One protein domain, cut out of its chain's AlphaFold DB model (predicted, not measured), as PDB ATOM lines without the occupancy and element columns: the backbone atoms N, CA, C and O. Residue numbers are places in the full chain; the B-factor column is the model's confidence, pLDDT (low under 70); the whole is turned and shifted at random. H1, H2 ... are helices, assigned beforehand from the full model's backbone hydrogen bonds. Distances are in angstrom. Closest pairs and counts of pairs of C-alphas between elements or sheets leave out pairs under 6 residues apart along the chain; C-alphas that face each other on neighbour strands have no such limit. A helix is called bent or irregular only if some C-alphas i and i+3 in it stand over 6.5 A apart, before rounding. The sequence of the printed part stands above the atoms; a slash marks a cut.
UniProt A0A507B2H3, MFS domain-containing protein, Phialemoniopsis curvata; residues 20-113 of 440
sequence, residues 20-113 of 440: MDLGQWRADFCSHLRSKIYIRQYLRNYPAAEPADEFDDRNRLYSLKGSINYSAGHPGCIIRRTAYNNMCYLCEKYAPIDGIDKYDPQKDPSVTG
ATOM      1  N   MET A  20      26.825 -19.965 -31.848       77.00
ATOM      2  CA  MET A  20      27.937 -19.896 -32.805       77.00
ATOM      3  C   MET A  20      27.826 -18.691 -33.754       77.00
ATOM      4  O   MET A  20      28.821 -18.007 -34.013       77.00
ATOM      5  N   ASP A  21      26.617 -18.400 -34.236       73.12
ATOM      6  CA  ASP A  21      26.357 -17.267 -35.126       73.12
ATOM      7  C   ASP A  21      26.622 -15.923 -34.431       73.12
ATOM      8  O   ASP A  21      27.187 -15.006 -35.030       73.12
ATOM      9  N   LEU A  22      26.293 -15.817 -33.138       76.88
ATOM     10  CA  LEU A  22      26.536 -14.620 -32.332       76.88
ATOM     11  C   LEU A  22      28.033 -14.360 -32.157       76.88
ATOM     12  O   LEU A  22      28.470 -13.211 -32.241       76.88
ATOM     13  N   GLY A  23      28.833 -15.417 -32.015       75.81
ATOM     14  CA  GLY A  23      30.290 -15.319 -32.013       75.81
ATOM     15  C   GLY A  23      30.842 -14.758 -33.326       75.81
ATOM     16  O   GLY A  23      31.740 -13.916 -33.317       75.81
ATOM     17  N   GLN A  24      30.263 -15.123 -34.473       75.44
ATOM     18  CA  GLN A  24      30.638 -14.510 -35.753       75.44
ATOM     19  C   GLN A  24      30.203 -13.043 -35.851       75.44
ATOM     20  O   GLN A  24      30.932 -12.216 -36.404       75.44
ATOM     21  N   TRP A  25      29.046 -12.680 -35.290       77.50
ATOM     22  CA  TRP A  25      28.594 -11.282 -35.237       77.50
ATOM     23  C   TRP A  25      29.444 -10.448 -34.275       77.50
ATOM     24  O   TRP A  25      29.616  -9.245 -34.472       77.50
ATOM     25  N   ARG A  26      30.056 -11.091 -33.277       76.12
ATOM     26  CA  ARG A  26      31.088 -10.507 -32.419       76.12
ATOM     27  C   ARG A  26      32.380 -10.200 -33.180       76.12
ATOM     28  O   ARG A  26      33.260  -9.601 -32.588       76.12
ATOM     29  N   ALA A  27      32.553 -10.511 -34.460       71.44
ATOM     30  CA  ALA A  27      33.697  -9.990 -35.213       71.44
ATOM     31  C   ALA A  27      33.444  -8.541 -35.682       71.44
ATOM     32  O   ALA A  27      32.330  -8.192 -36.068       71.44
ATOM     33  N   ASP A  28      34.462  -7.671 -35.658       65.75
ATOM     34  CA  ASP A  28      34.276  -6.233 -35.956       65.75
ATOM     35  C   ASP A  28      33.794  -5.968 -37.394       65.75
ATOM     36  O   ASP A  28      33.064  -5.005 -37.642       65.75
ATOM     37  N   PHE A  29      34.123  -6.852 -38.342       65.69
ATOM     38  CA  PHE A  29      33.632  -6.764 -39.722       65.69
ATOM     39  C   PHE A  29      32.116  -7.021 -39.851       65.69
ATOM     40  O   PHE A  29      31.522  -6.670 -40.867       65.69
ATOM     41  N   CYS A  30      31.465  -7.551 -38.810       64.69
ATOM     42  CA  CYS A  30      30.017  -7.766 -38.720       64.69
ATOM     43  C   CYS A  30      29.298  -6.655 -37.928       64.69
ATOM     44  O   CYS A  30      28.257  -6.898 -37.317       64.69
ATOM     45  N   SER A  31      29.827  -5.425 -37.922       62.72
ATOM     46  CA  SER A  31      29.339  -4.312 -37.082       62.72
ATOM     47  C   SER A  31      27.823  -4.045 -37.150       62.72
ATOM     48  O   SER A  31      27.225  -3.658 -36.146       62.72
ATOM     49  N   HIS A  32      27.173  -4.305 -38.289       61.91
ATOM     50  CA  HIS A  32      25.722  -4.156 -38.457       61.91
ATOM     51  C   HIS A  32      24.899  -5.211 -37.696       61.91
ATOM     52  O   HIS A  32      23.794  -4.914 -37.240       61.91
ATOM     53  N   LEU A  33      25.436  -6.422 -37.518       63.91
ATOM     54  CA  LEU A  33      24.772  -7.541 -36.835       63.91
ATOM     55  C   LEU A  33      24.947  -7.486 -35.306       63.91
ATOM     56  O   LEU A  33      24.236  -8.173 -34.579       63.91
ATOM     57  N   ARG A  34      25.811  -6.596 -34.795       64.19
ATOM     58  CA  ARG A  34      25.977  -6.322 -33.354       64.19
ATOM     59  C   ARG A  34      24.887  -5.435 -32.743       64.19
ATOM     60  O   ARG A  34      24.975  -5.066 -31.571       64.19
ATOM     61  N   SER A  35      23.875  -5.030 -33.512       73.62
ATOM     62  CA  SER A  35      22.785  -4.208 -32.982       73.62
ATOM     63  C   SER A  35      22.130  -4.897 -31.783       73.62
ATOM     64  O   SER A  35      21.681  -6.040 -31.886       73.62
ATOM     65  N   LYS A  36      22.003  -4.180 -30.655       74.12
ATOM     66  CA  LYS A  36      21.334  -4.694 -29.444       74.12
ATOM     67  C   LYS A  36      19.911  -5.178 -29.740       74.12
ATOM     68  O   LYS A  36      19.437  -6.103 -29.092       74.12
ATOM     69  N   ILE A  37      19.237  -4.569 -30.721       77.75
ATOM     70  CA  ILE A  37      17.895  -4.975 -31.155       77.75
ATOM     71  C   ILE A  37      17.949  -6.355 -31.815       77.75
ATOM     72  O   ILE A  37      17.151  -7.222 -31.478       77.75
ATOM     73  N   TYR A  38      18.910  -6.570 -32.714       75.75
ATOM     74  CA  TYR A  38      19.051  -7.822 -33.454       75.75
ATOM     75  C   TYR A  38      19.440  -8.981 -32.533       75.75
ATOM     76  O   TYR A  38      18.779 -10.017 -32.539       75.75
ATOM     77  N   ILE A  39      20.417  -8.756 -31.647       77.88
ATOM     78  CA  ILE A  39      20.833  -9.736 -30.636       77.88
ATOM     79  C   ILE A  39      19.657 -10.099 -29.715       77.88
ATOM     80  O   ILE A  39      19.404 -11.278 -29.487       77.88
ATOM     81  N   ARG A  40      18.876  -9.115 -29.238       82.44
ATOM     82  CA  ARG A  40      17.682  -9.389 -28.414       82.44
ATOM     83  C   ARG A  40      16.639 -10.231 -29.145       82.44
ATOM     84  O   ARG A  40      16.058 -11.121 -28.536       82.44
ATOM     85  N   GLN A  41      16.376  -9.947 -30.421       84.38
ATOM     86  CA  GLN A  41      15.406 -10.723 -31.201       84.38
ATOM     87  C   GLN A  41      15.895 -12.150 -31.462       84.38
ATOM     88  O   GLN A  41      15.099 -13.085 -31.411       84.38
ATOM     89  N   TYR A  42      17.196 -12.333 -31.696       82.00
ATOM     90  CA  TYR A  42      17.786 -13.660 -31.834       82.00
ATOM     91  C   TYR A  42      17.640 -14.470 -30.543       82.00
ATOM     92  O   TYR A  42      17.060 -15.553 -30.561       82.00
ATOM     93  N   LEU A  43      18.052 -13.890 -29.410       83.62
ATOM     94  CA  LEU A  43      17.989 -14.538 -28.097       83.62
ATOM     95  C   LEU A  43      16.562 -14.858 -27.636       83.62
ATOM     96  O   LEU A  43      16.368 -15.746 -26.812       83.62
ATOM     97  N   ARG A  44      15.548 -14.179 -28.187       85.81
ATOM     98  CA  ARG A  44      14.137 -14.505 -27.939       85.81
ATOM     99  C   ARG A  44      13.722 -15.846 -28.551       85.81
ATOM    100  O   ARG A  44      12.843 -16.502 -28.005       85.81
ATOM    101  N   ASN A  45      14.316 -16.224 -29.682       83.19
ATOM    102  CA  ASN A  45      14.025 -17.486 -30.370       83.19
ATOM    103  C   ASN A  45      15.019 -18.592 -29.990       83.19
ATOM    104  O   ASN A  45      14.677 -19.769 -30.037       83.19
ATOM    105  N   TYR A  46      16.235 -18.203 -29.607       81.88
ATOM    106  CA  TYR A  46      17.355 -19.088 -29.312       81.88
ATOM    107  C   TYR A  46      18.028 -18.624 -28.008       81.88
ATOM    108  O   TYR A  46      18.969 -17.832 -28.070       81.88
ATOM    109  N   PRO A  47      17.533 -19.050 -26.829       85.00
ATOM    110  CA  PRO A  47      18.079 -18.620 -25.541       85.00
ATOM    111  C   PRO A  47      19.514 -19.123 -25.342       85.00
ATOM    112  O   PRO A  47      19.938 -20.063 -26.011       85.00
ATOM    113  N   ALA A  48      20.249 -18.504 -24.415       83.31
ATOM    114  CA  ALA A  48      21.600 -18.934 -24.066       83.31
ATOM    115  C   ALA A  48      21.618 -20.425 -23.679       83.31
ATOM    116  O   ALA A  48      20.834 -20.852 -22.831       83.31
ATOM    117  N   ALA A  49      22.492 -21.202 -24.309       81.12
ATOM    118  CA  ALA A  49      22.731 -22.591 -23.972       81.12
ATOM    119  C   ALA A  49      23.433 -22.707 -22.613       81.12
ATOM    120  O   ALA A  49      24.232 -21.848 -22.226       81.12
ATOM    121  N   GLU A  50      23.142 -23.781 -21.887       81.44
ATOM    122  CA  GLU A  50      23.788 -24.050 -20.606       81.44
ATOM    123  C   GLU A  50      25.239 -24.530 -20.805       81.44
ATOM    124  O   GLU A  50      25.483 -25.325 -21.717       81.44
ATOM    125  N   PRO A  51      26.197 -24.092 -19.966       85.75
ATOM    126  CA  PRO A  51      26.045 -23.134 -18.864       85.75
ATOM    127  C   PRO A  51      25.901 -21.683 -19.360       85.75
ATOM    128  O   PRO A  51      26.673 -21.220 -20.202       85.75
ATOM    129  N   ALA A  52      24.891 -20.953 -18.877       82.75
ATOM    130  CA  ALA A  52      24.562 -19.616 -19.392       82.75
ATOM    131  C   ALA A  52      25.592 -18.535 -19.005       82.75
ATOM    132  O   ALA A  52      25.684 -17.495 -19.655       82.75
ATOM    133  N   ASP A  53      26.373 -18.777 -17.957       86.31
ATOM    134  CA  ASP A  53      27.462 -17.926 -17.482       86.31
ATOM    135  C   ASP A  53      28.676 -17.922 -18.424       86.31
ATOM    136  O   ASP A  53      29.393 -16.924 -18.496       86.31
ATOM    137  N   GLU A  54      28.864 -18.981 -19.213       86.69
ATOM    138  CA  GLU A  54      29.939 -19.084 -20.213       86.69
ATOM    139  C   GLU A  54      29.545 -18.532 -21.593       86.69
ATOM    140  O   GLU A  54      30.311 -18.615 -22.555       86.69
ATOM    141  N   PHE A  55      28.349 -17.953 -21.719       84.81
ATOM    142  CA  PHE A  55      27.810 -17.443 -22.980       84.81
ATOM    143  C   PHE A  55      28.763 -16.476 -23.701       84.81
ATOM    144  O   PHE A  55      29.032 -16.620 -24.896       84.81
ATOM    145  N   ASP A  56      29.279 -15.458 -23.003       85.00
ATOM    146  CA  ASP A  56      30.176 -14.477 -23.634       85.00
ATOM    147  C   ASP A  56      31.524 -15.110 -23.999       85.00
ATOM    148  O   ASP A  56      32.100 -14.797 -25.042       85.00
ATOM    149  N   ASP A  57      31.986 -16.063 -23.194       88.62
ATOM    150  CA  ASP A  57      33.263 -16.745 -23.379       88.62
ATOM    151  C   ASP A  57      33.233 -17.641 -24.624       88.62
ATOM    152  O   ASP A  57      34.137 -17.585 -25.462       88.62
ATOM    153  N   ARG A  58      32.134 -18.379 -24.830       86.62
ATOM    154  CA  ARG A  58      31.890 -19.128 -26.071       86.62
ATOM    155  C   ARG A  58      31.847 -18.206 -27.282       86.62
ATOM    156  O   ARG A  58      32.478 -18.483 -28.301       86.62
ATOM    157  N   ASN A  59      31.162 -17.068 -27.170       85.81
ATOM    158  CA  ASN A  59      31.113 -16.083 -28.248       85.81
ATOM    159  C   ASN A  59      32.494 -15.493 -28.571       85.81
ATOM    160  O   ASN A  59      32.796 -15.256 -29.744       85.81
ATOM    161  N   ARG A  60      33.360 -15.289 -27.567       87.25
ATOM    162  CA  ARG A  60      34.768 -14.910 -27.778       87.25
ATOM    163  C   ARG A  60      35.496 -15.987 -28.566       87.25
ATOM    164  O   ARG A  60      36.070 -15.651 -29.601       87.25
ATOM    165  N   LEU A  61      35.404 -17.248 -28.141       87.62
ATOM    166  CA  LEU A  61      36.053 -18.386 -28.795       87.62
ATOM    167  C   LEU A  61      35.625 -18.510 -30.267       87.62
ATOM    168  O   LEU A  61      36.466 -18.506 -31.166       87.62
ATOM    169  N   TYR A  62      34.319 -18.512 -30.537       87.00
ATOM    170  CA  TYR A  62      33.777 -18.655 -31.893       87.00
ATOM    171  C   TYR A  62      34.122 -17.480 -32.821       87.00
ATOM    172  O   TYR A  62      34.217 -17.656 -34.039       87.00
ATOM    173  N   SER A  63      34.362 -16.289 -32.263       86.19
ATOM    174  CA  SER A  63      34.780 -15.111 -33.032       86.19
ATOM    175  C   SER A  63      36.230 -15.182 -33.534       86.19
ATOM    176  O   SER A  63      36.578 -14.485 -34.497       86.19
ATOM    177  N   LEU A  64      37.084 -16.014 -32.916       88.69
ATOM    178  CA  LEU A  64      38.530 -16.025 -33.164       88.69
ATOM    179  C   LEU A  64      38.862 -16.410 -34.601       88.69
ATOM    180  O   LEU A  64      39.554 -15.657 -35.285       88.69
ATOM    181  N   LYS A  65      38.331 -17.534 -35.096       86.25
ATOM    182  CA  LYS A  65      38.600 -17.995 -36.467       86.25
ATOM    183  C   LYS A  65      38.190 -16.964 -37.516       86.25
ATOM    184  O   LYS A  65      38.970 -16.680 -38.422       86.25
ATOM    185  N   GLY A  66      37.008 -16.362 -37.375       82.62
ATOM    186  CA  GLY A  66      36.559 -15.299 -38.279       82.62
ATOM    187  C   GLY A  66      37.499 -14.093 -38.252       82.62
ATOM    188  O   GLY A  66      37.930 -13.611 -39.299       82.62
ATOM    189  N   SER A  67      37.872 -13.650 -37.052       84.88
ATOM    190  CA  SER A  67      38.752 -12.498 -36.841       84.88
ATOM    191  C   SER A  67      40.164 -12.723 -37.395       84.88
ATOM    192  O   SER A  67      40.719 -11.845 -38.056       84.88
ATOM    193  N   ILE A  68      40.737 -13.911 -37.189       86.12
ATOM    194  CA  ILE A  68      42.080 -14.264 -37.666       86.12
ATOM    195  C   ILE A  68      42.099 -14.383 -39.182       86.12
ATOM    196  O   ILE A  68      42.951 -13.756 -39.810       86.12
ATOM    197  N   ASN A  69      41.139 -15.106 -39.768       84.50
ATOM    198  CA  ASN A  69      41.029 -15.253 -41.218       84.50
ATOM    199  C   ASN A  69      40.873 -13.894 -41.901       84.50
ATOM    200  O   ASN A  69      41.569 -13.604 -42.872       84.50
ATOM    201  N   TYR A  70      40.009 -13.032 -41.356       81.00
ATOM    202  CA  TYR A  70      39.856 -11.673 -41.862       81.00
ATOM    203  C   TYR A  70      41.170 -10.888 -41.760       81.00
ATOM    204  O   TYR A  70      41.575 -10.235 -42.722       81.00
ATOM    205  N   SER A  71      41.867 -10.984 -40.623       84.75
ATOM    206  CA  SER A  71      43.126 -10.270 -40.414       84.75
ATOM    207  C   SER A  71      44.275 -10.748 -41.300       84.75
ATOM    208  O   SER A  71      45.124  -9.943 -41.673       84.75
ATOM    209  N   ALA A  72      44.287 -12.028 -41.677       81.69
ATOM    210  CA  ALA A  72      45.276 -12.581 -42.595       81.69
ATOM    211  C   ALA A  72      45.163 -11.947 -43.992       81.69
ATOM    212  O   ALA A  72      46.180 -11.700 -44.632       81.69
ATOM    213  N   GLY A  73      43.941 -11.617 -44.426       77.19
ATOM    214  CA  GLY A  73      43.693 -10.888 -45.673       77.19
ATOM    215  C   GLY A  73      43.913  -9.372 -45.589       77.19
ATOM    216  O   GLY A  73      43.909  -8.713 -46.623       77.19
ATOM    217  N   HIS A  74      44.103  -8.808 -44.388       77.69
ATOM    218  CA  HIS A  74      44.197  -7.359 -44.161       77.69
ATOM    219  C   HIS A  74      45.331  -7.017 -43.173       77.69
ATOM    220  O   HIS A  74      45.069  -6.749 -41.989       77.69
ATOM    221  N   PRO A  75      46.601  -7.019 -43.628       74.56
ATOM    222  CA  PRO A  75      47.751  -6.689 -42.790       74.56
ATOM    223  C   PRO A  75      47.603  -5.321 -42.110       74.56
ATOM    224  O   PRO A  75      47.151  -4.354 -42.714       74.56
ATOM    225  N   GLY A  76      47.977  -5.238 -40.830       74.88
ATOM    226  CA  GLY A  76      47.876  -4.005 -40.037       74.88
ATOM    227  C   GLY A  76      46.498  -3.733 -39.425       74.88
ATOM    228  O   GLY A  76      46.371  -2.801 -38.629       74.88
ATOM    229  N   CYS A  77      45.477  -4.549 -39.717       77.62
ATOM    230  CA  CYS A  77      44.167  -4.367 -39.100       77.62
ATOM    231  C   CYS A  77      44.201  -4.637 -37.585       77.62
ATOM    232  O   CYS A  77      44.896  -5.522 -37.074       77.62
ATOM    233  N   ILE A  78      43.409  -3.864 -36.846       77.50
ATOM    234  CA  ILE A  78      43.321  -3.950 -35.384       77.50
ATOM    235  C   ILE A  78      42.625  -5.233 -34.901       77.50
ATOM    236  O   ILE A  78      42.878  -5.682 -33.786       77.50
ATOM    237  N   ILE A  79      41.844  -5.884 -35.771       83.19
ATOM    238  CA  ILE A  79      41.087  -7.114 -35.486       83.19
ATOM    239  C   ILE A  79      42.000  -8.240 -34.997       83.19
ATOM    240  O   ILE A  79      41.611  -9.006 -34.118       83.19
ATOM    241  N   ARG A  80      43.244  -8.317 -35.495       84.69
ATOM    242  CA  ARG A  80      44.219  -9.305 -35.012       84.69
ATOM    243  C   ARG A  80      44.569  -9.102 -33.537       84.69
ATOM    244  O   ARG A  80      44.740 -10.079 -32.817       84.69
ATOM    245  N   ARG A  81      44.655  -7.847 -33.085       85.69
ATOM    246  CA  ARG A  81      44.930  -7.510 -31.679       85.69
ATOM    247  C   ARG A  81      43.719  -7.816 -30.809       85.69
ATOM    248  O   ARG A  81      43.892  -8.380 -29.739       85.69
ATOM    249  N   THR A  82      42.513  -7.518 -31.294       85.31
ATOM    250  CA  THR A  82      41.262  -7.897 -30.622       85.31
ATOM    251  C   THR A  82      41.156  -9.416 -30.462       85.31
ATOM    252  O   THR A  82      40.843  -9.904 -29.380       85.31
ATOM    253  N   ALA A  83      41.463 -10.177 -31.520       88.44
ATOM    254  CA  ALA A  83      41.471 -11.637 -31.479       88.44
ATOM    255  C   ALA A  83      42.503 -12.168 -30.475       88.44
ATOM    256  O   ALA A  83      42.168 -13.021 -29.663       88.44
ATOM    257  N   TYR A  84      43.722 -11.620 -30.483       88.56
ATOM    258  CA  TYR A  84      44.753 -11.977 -29.510       88.56
ATOM    259  C   TYR A  84      44.316 -11.677 -28.068       88.56
ATOM    260  O   TYR A  84      44.412 -12.539 -27.208       88.56
ATOM    261  N   ASN A  85      43.731 -10.503 -27.819       90.50
ATOM    262  CA  ASN A  85      43.220 -10.132 -26.500       90.50
ATOM    263  C   ASN A  85      42.100 -11.078 -26.018       90.50
ATOM    264  O   ASN A  85      42.065 -11.454 -24.849       90.50
ATOM    265  N   ASN A  86      41.217 -11.522 -26.920       90.12
ATOM    266  CA  ASN A  86      40.207 -12.538 -26.607       90.12
ATOM    267  C   ASN A  86      40.830 -13.911 -26.294       90.12
ATOM    268  O   ASN A  86      40.313 -14.611 -25.428       90.12
ATOM    269  N   MET A  87      41.928 -14.296 -26.956       90.06
ATOM    270  CA  MET A  87      42.672 -15.512 -26.594       90.06
ATOM    271  C   MET A  87      43.264 -15.395 -25.191       90.06
ATOM    272  O   MET A  87      43.095 -16.317 -24.403       90.06
ATOM    273  N   CYS A  88      43.892 -14.260 -24.864       90.25
ATOM    274  CA  CYS A  88      44.442 -13.992 -23.533       90.25
ATOM    275  C   CYS A  88      43.377 -14.139 -22.442       90.25
ATOM    276  O   CYS A  88      43.625 -14.822 -21.456       90.25
ATOM    277  N   TYR A  89      42.174 -13.593 -22.653       91.62
ATOM    278  CA  TYR A  89      41.042 -13.766 -21.732       91.62
ATOM    279  C   TYR A  89      40.681 -15.240 -21.507       91.62
ATOM    280  O   TYR A  89      40.522 -15.682 -20.370       91.62
ATOM    281  N   LEU A  90      40.562 -16.013 -22.591       90.25
ATOM    282  CA  LEU A  90      40.185 -17.426 -22.510       90.25
ATOM    283  C   LEU A  90      41.281 -18.268 -21.849       90.25
ATOM    284  O   LEU A  90      40.968 -19.136 -21.039       90.25
ATOM    285  N   CYS A  91      42.551 -17.993 -22.150       89.06
ATOM    286  CA  CYS A  91      43.680 -18.622 -21.471       89.06
ATOM    287  C   CYS A  91      43.687 -18.266 -19.980       89.06
ATOM    288  O   CYS A  91      43.730 -19.160 -19.152       89.06
ATOM    289  N   GLU A  92      43.562 -16.990 -19.619       90.25
ATOM    290  CA  GLU A  92      43.563 -16.553 -18.218       90.25
ATOM    291  C   GLU A  92      42.451 -17.219 -17.392       90.25
ATOM    292  O   GLU A  92      42.694 -17.613 -16.252       90.25
ATOM    293  N   LYS A  93      41.257 -17.406 -17.974       90.44
ATOM    294  CA  LYS A  93      40.116 -18.025 -17.284       90.44
ATOM    295  C   LYS A  93      40.169 -19.558 -17.238       90.44
ATOM    296  O   LYS A  93      39.865 -20.133 -16.197       90.44
ATOM    297  N   TYR A  94      40.507 -20.220 -18.347       88.19
ATOM    298  CA  TYR A  94      40.326 -21.675 -18.496       88.19
ATOM    299  C   TYR A  94      41.624 -22.485 -18.516       88.19
ATOM    300  O   TYR A  94      41.602 -23.683 -18.238       88.19
ATOM    301  N   ALA A  95      42.749 -21.866 -18.865       84.75
ATOM    302  CA  ALA A  95      44.037 -22.538 -19.000       84.75
ATOM    303  C   ALA A  95      45.176 -21.545 -18.710       84.75
ATOM    304  O   ALA A  95      45.847 -21.100 -19.649       84.75
ATOM    305  N   PRO A  96      45.364 -21.134 -17.439       82.38
ATOM    306  CA  PRO A  96      46.379 -20.154 -17.085       82.38
ATOM    307  C   PRO A  96      47.764 -20.730 -17.390       82.38
ATOM    308  O   PRO A  96      48.162 -21.754 -16.839       82.38
ATOM    309  N   ILE A  97      48.480 -20.081 -18.306       79.00
ATOM    310  CA  ILE A  97      49.819 -20.475 -18.752       79.00
ATOM    311  C   ILE A  97      50.771 -19.326 -18.439       79.00
ATOM    312  O   ILE A  97      50.521 -18.178 -18.820       79.00
ATOM    313  N   ASP A  98      51.879 -19.641 -17.774       78.94
ATOM    314  CA  ASP A  98      52.907 -18.661 -17.442       78.94
ATOM    315  C   ASP A  98      53.562 -18.090 -18.713       78.94
ATOM    316  O   ASP A  98      53.961 -18.814 -19.628       78.94
ATOM    317  N   GLY A  99      53.681 -16.761 -18.771       76.75
ATOM    318  CA  GLY A  99      54.333 -16.043 -19.872       76.75
ATOM    319  C   GLY A  99      53.454 -15.725 -21.090       76.75
ATOM    320  O   GLY A  99      53.985 -15.297 -22.119       76.75
ATOM    321  N   ILE A 100      52.130 -15.890 -20.986       79.38
ATOM    322  CA  ILE A 100      51.157 -15.282 -21.911       79.38
ATOM    323  C   ILE A 100      50.751 -13.893 -21.387       79.38
ATOM    324  O   ILE A 100      50.615 -13.690 -20.180       79.38
ATOM    325  N   ASP A 101      50.555 -12.934 -22.296       85.19
ATOM    326  CA  ASP A 101      50.043 -11.602 -21.958       85.19
ATOM    327  C   ASP A 101      48.656 -11.696 -21.295       85.19
ATOM    328  O   ASP A 101      47.819 -12.511 -21.689       85.19
ATOM    329  N   LYS A 102      48.387 -10.839 -20.305       88.12
ATOM    330  CA  LYS A 102      47.087 -10.797 -19.614       88.12
ATOM    331  C   LYS A 102      46.014 -10.103 -20.445       88.12
ATOM    332  O   LYS A 102      46.320  -9.250 -21.283       88.12
ATOM    333  N   TYR A 103      44.752 -10.438 -20.179       89.94
ATOM    334  CA  TYR A 103      43.627  -9.765 -20.816       89.94
ATOM    335  C   TYR A 103      43.580  -8.271 -20.471       89.94
ATOM    336  O   TYR A 103      43.685  -7.872 -19.311       89.94
ATOM    337  N   ASP A 104      43.361  -7.441 -21.490       88.62
ATOM    338  CA  ASP A 104      43.196  -5.997 -21.357       88.62
ATOM    339  C   ASP A 104      41.771  -5.575 -21.770       88.62
ATOM    340  O   ASP A 104      41.457  -5.544 -22.968       88.62
ATOM    341  N   PRO A 105      40.897  -5.196 -20.817       85.62
ATOM    342  CA  PRO A 105      39.532  -4.762 -21.112       85.62
ATOM    343  C   PRO A 105      39.442  -3.550 -22.050       85.62
ATOM    344  O   PRO A 105      38.443  -3.397 -22.753       85.62
ATOM    345  N   GLN A 106      40.467  -2.690 -22.104       82.06
ATOM    346  CA  GLN A 106      40.461  -1.503 -22.970       82.06
ATOM    347  C   GLN A 106      40.623  -1.858 -24.452       82.06
ATOM    348  O   GLN A 106      40.249  -1.080 -25.328       82.06
ATOM    349  N   LYS A 107      41.164  -3.044 -24.743       77.44
ATOM    350  CA  LYS A 107      41.331  -3.560 -26.106       77.44
ATOM    351  C   LYS A 107      40.140  -4.397 -26.573       77.44
ATOM    352  O   LYS A 107      40.194  -4.934 -27.677       77.44
ATOM    353  N   ASP A 108      39.084  -4.526 -25.766       76.44
ATOM    354  CA  ASP A 108      37.878  -5.271 -26.124       76.44
ATOM    355  C   ASP A 108      36.749  -4.339 -26.616       76.44
ATOM    356  O   ASP A 108      36.161  -3.586 -25.828       76.44
ATOM    357  N   PRO A 109      36.382  -4.397 -27.911       72.56
ATOM    358  CA  PRO A 109      35.272  -3.629 -28.467       72.56
ATOM    359  C   PRO A 109      33.910  -3.947 -27.837       72.56
ATOM    360  O   PRO A 109      33.031  -3.084 -27.855       72.56
ATOM    361  N   SER A 110      33.698  -5.149 -27.279       67.75
ATOM    362  CA  SER A 110      32.415  -5.479 -26.638       67.75
ATOM    363  C   SER A 110      32.234  -4.776 -25.295       67.75
ATOM    364  O   SER A 110      31.103  -4.493 -24.909       67.75
ATOM    365  N   VAL A 111      33.338  -4.508 -24.592       73.88
ATOM    366  CA  VAL A 111      33.349  -3.834 -23.286       73.88
ATOM    367  C   VAL A 111      33.382  -2.322 -23.473       73.88
ATOM    368  O   VAL A 111      32.602  -1.598 -22.864       73.88
ATOM    369  N   THR A 112      34.249  -1.838 -24.361       66.94
ATOM    370  CA  THR A 112      34.436  -0.399 -24.604       66.94
ATOM    371  C   THR A 112      33.331   0.228 -25.455       66.94
ATOM    372  O   THR A 112      33.162   1.445 -25.450       66.94
ATOM    373  N   GLY A 113      32.592  -0.575 -26.231       62.69
ATOM    374  CA  GLY A 113      31.626  -0.075 -27.212       62.69
ATOM    375  C   GLY A 113      32.270   0.674 -28.386       62.69
ATOM    376  O   GLY A 113      31.556   1.283 -29.190       62.69
TER     377      GLY A 113
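AT A GLANCE: This is residues 20 to 113 of the 440 residues of the protein "MFS domain-containing protein" of Phialemoniopsis curvata (UniProt A0A507B2H3). The long helix H3 runs through the middle of this domain and forms a helical hairpin with H4 on one side, while the short H1 packs on part of H3 on the other side and H2 lies farther out beyond H1. After H4 the stretch of residues 95 to 108 loops out by Gly 99 and comes back to the four-residue H5, near H4. The 94 printed residues hold five named helices, H1, H2, H3, H4 and H5 in chain order, and no named strand; the class is all helix. The whole is compact, with a radius of gyration of the C-alphas of 13.6 A and spans of 41 by 31 by 22 A.

IN THESE COORDINATES: H3, residues 52 to 72, measures 31.9 A from first to last C-alpha and begins at C-alpha 52 at (24.562, -19.616, -19.392). It is irregular, with C-alphas 53 and 56 lying 7.6 A apart, and has a kink of 28 degrees near residue 65. H4, residues 79 to 94, measures 22.4 A and ends at C-alpha 94 at (40.326, -21.675, -18.496). H1 is residues 20 to 25, 9.0 A long, from C-alpha 20 at (27.937, -19.896, -32.805). H2 is residues 36 to 45, 14.8 A long, and H5 is residues 109 to 112, 5.1 A long.

HOW THE PARTS SIT: H3 and H4 form a helical hairpin. They touch, with the C-alphas of Leu 64 and Ala 83 closest at 5.5 A, and run opposite ways at a tilt of 35.2 degrees, only just steep. H3 touches H1 with residues 58 to 66 alone; the closest C-alphas are those of Gly 23 and Asn 59, 3.9 A apart. H1 and H3 run the same way at a steep tilt of 58 degrees. H2 is close to H1 but not clearly touching, the closest C-alphas being those of Leu 22 and Ile 39 at 7.7 A; they run opposite ways at a shallow tilt of 13 degrees. H2 and H3 are apart. H5 is close to H4 but not clearly touching, with the C-alphas of Thr 82 and Pro 109 closest at 7.7 A. H3 and H5 are apart, and so are H1 and H4. In H1 and H4 every O i to N i+4 pair is within hydrogen-bond range, against 5 of 6 in H2 and 13 of 17 in H3; H5 is too short for such a pair.

THE WHOLE: The C-alphas farthest apart are those of Asn 45 and Gly 99, 41.7 A. The printed part has no cut. The link from H4 to H5 is long, with 14 residues; the other three are short. Residues 49 to 54, of which 52 to 54 belong to H3, stand free. The mean pLDDT of the printed part is 80.9, and residues 28 to 34, 110 and 112 to 113 are under 70.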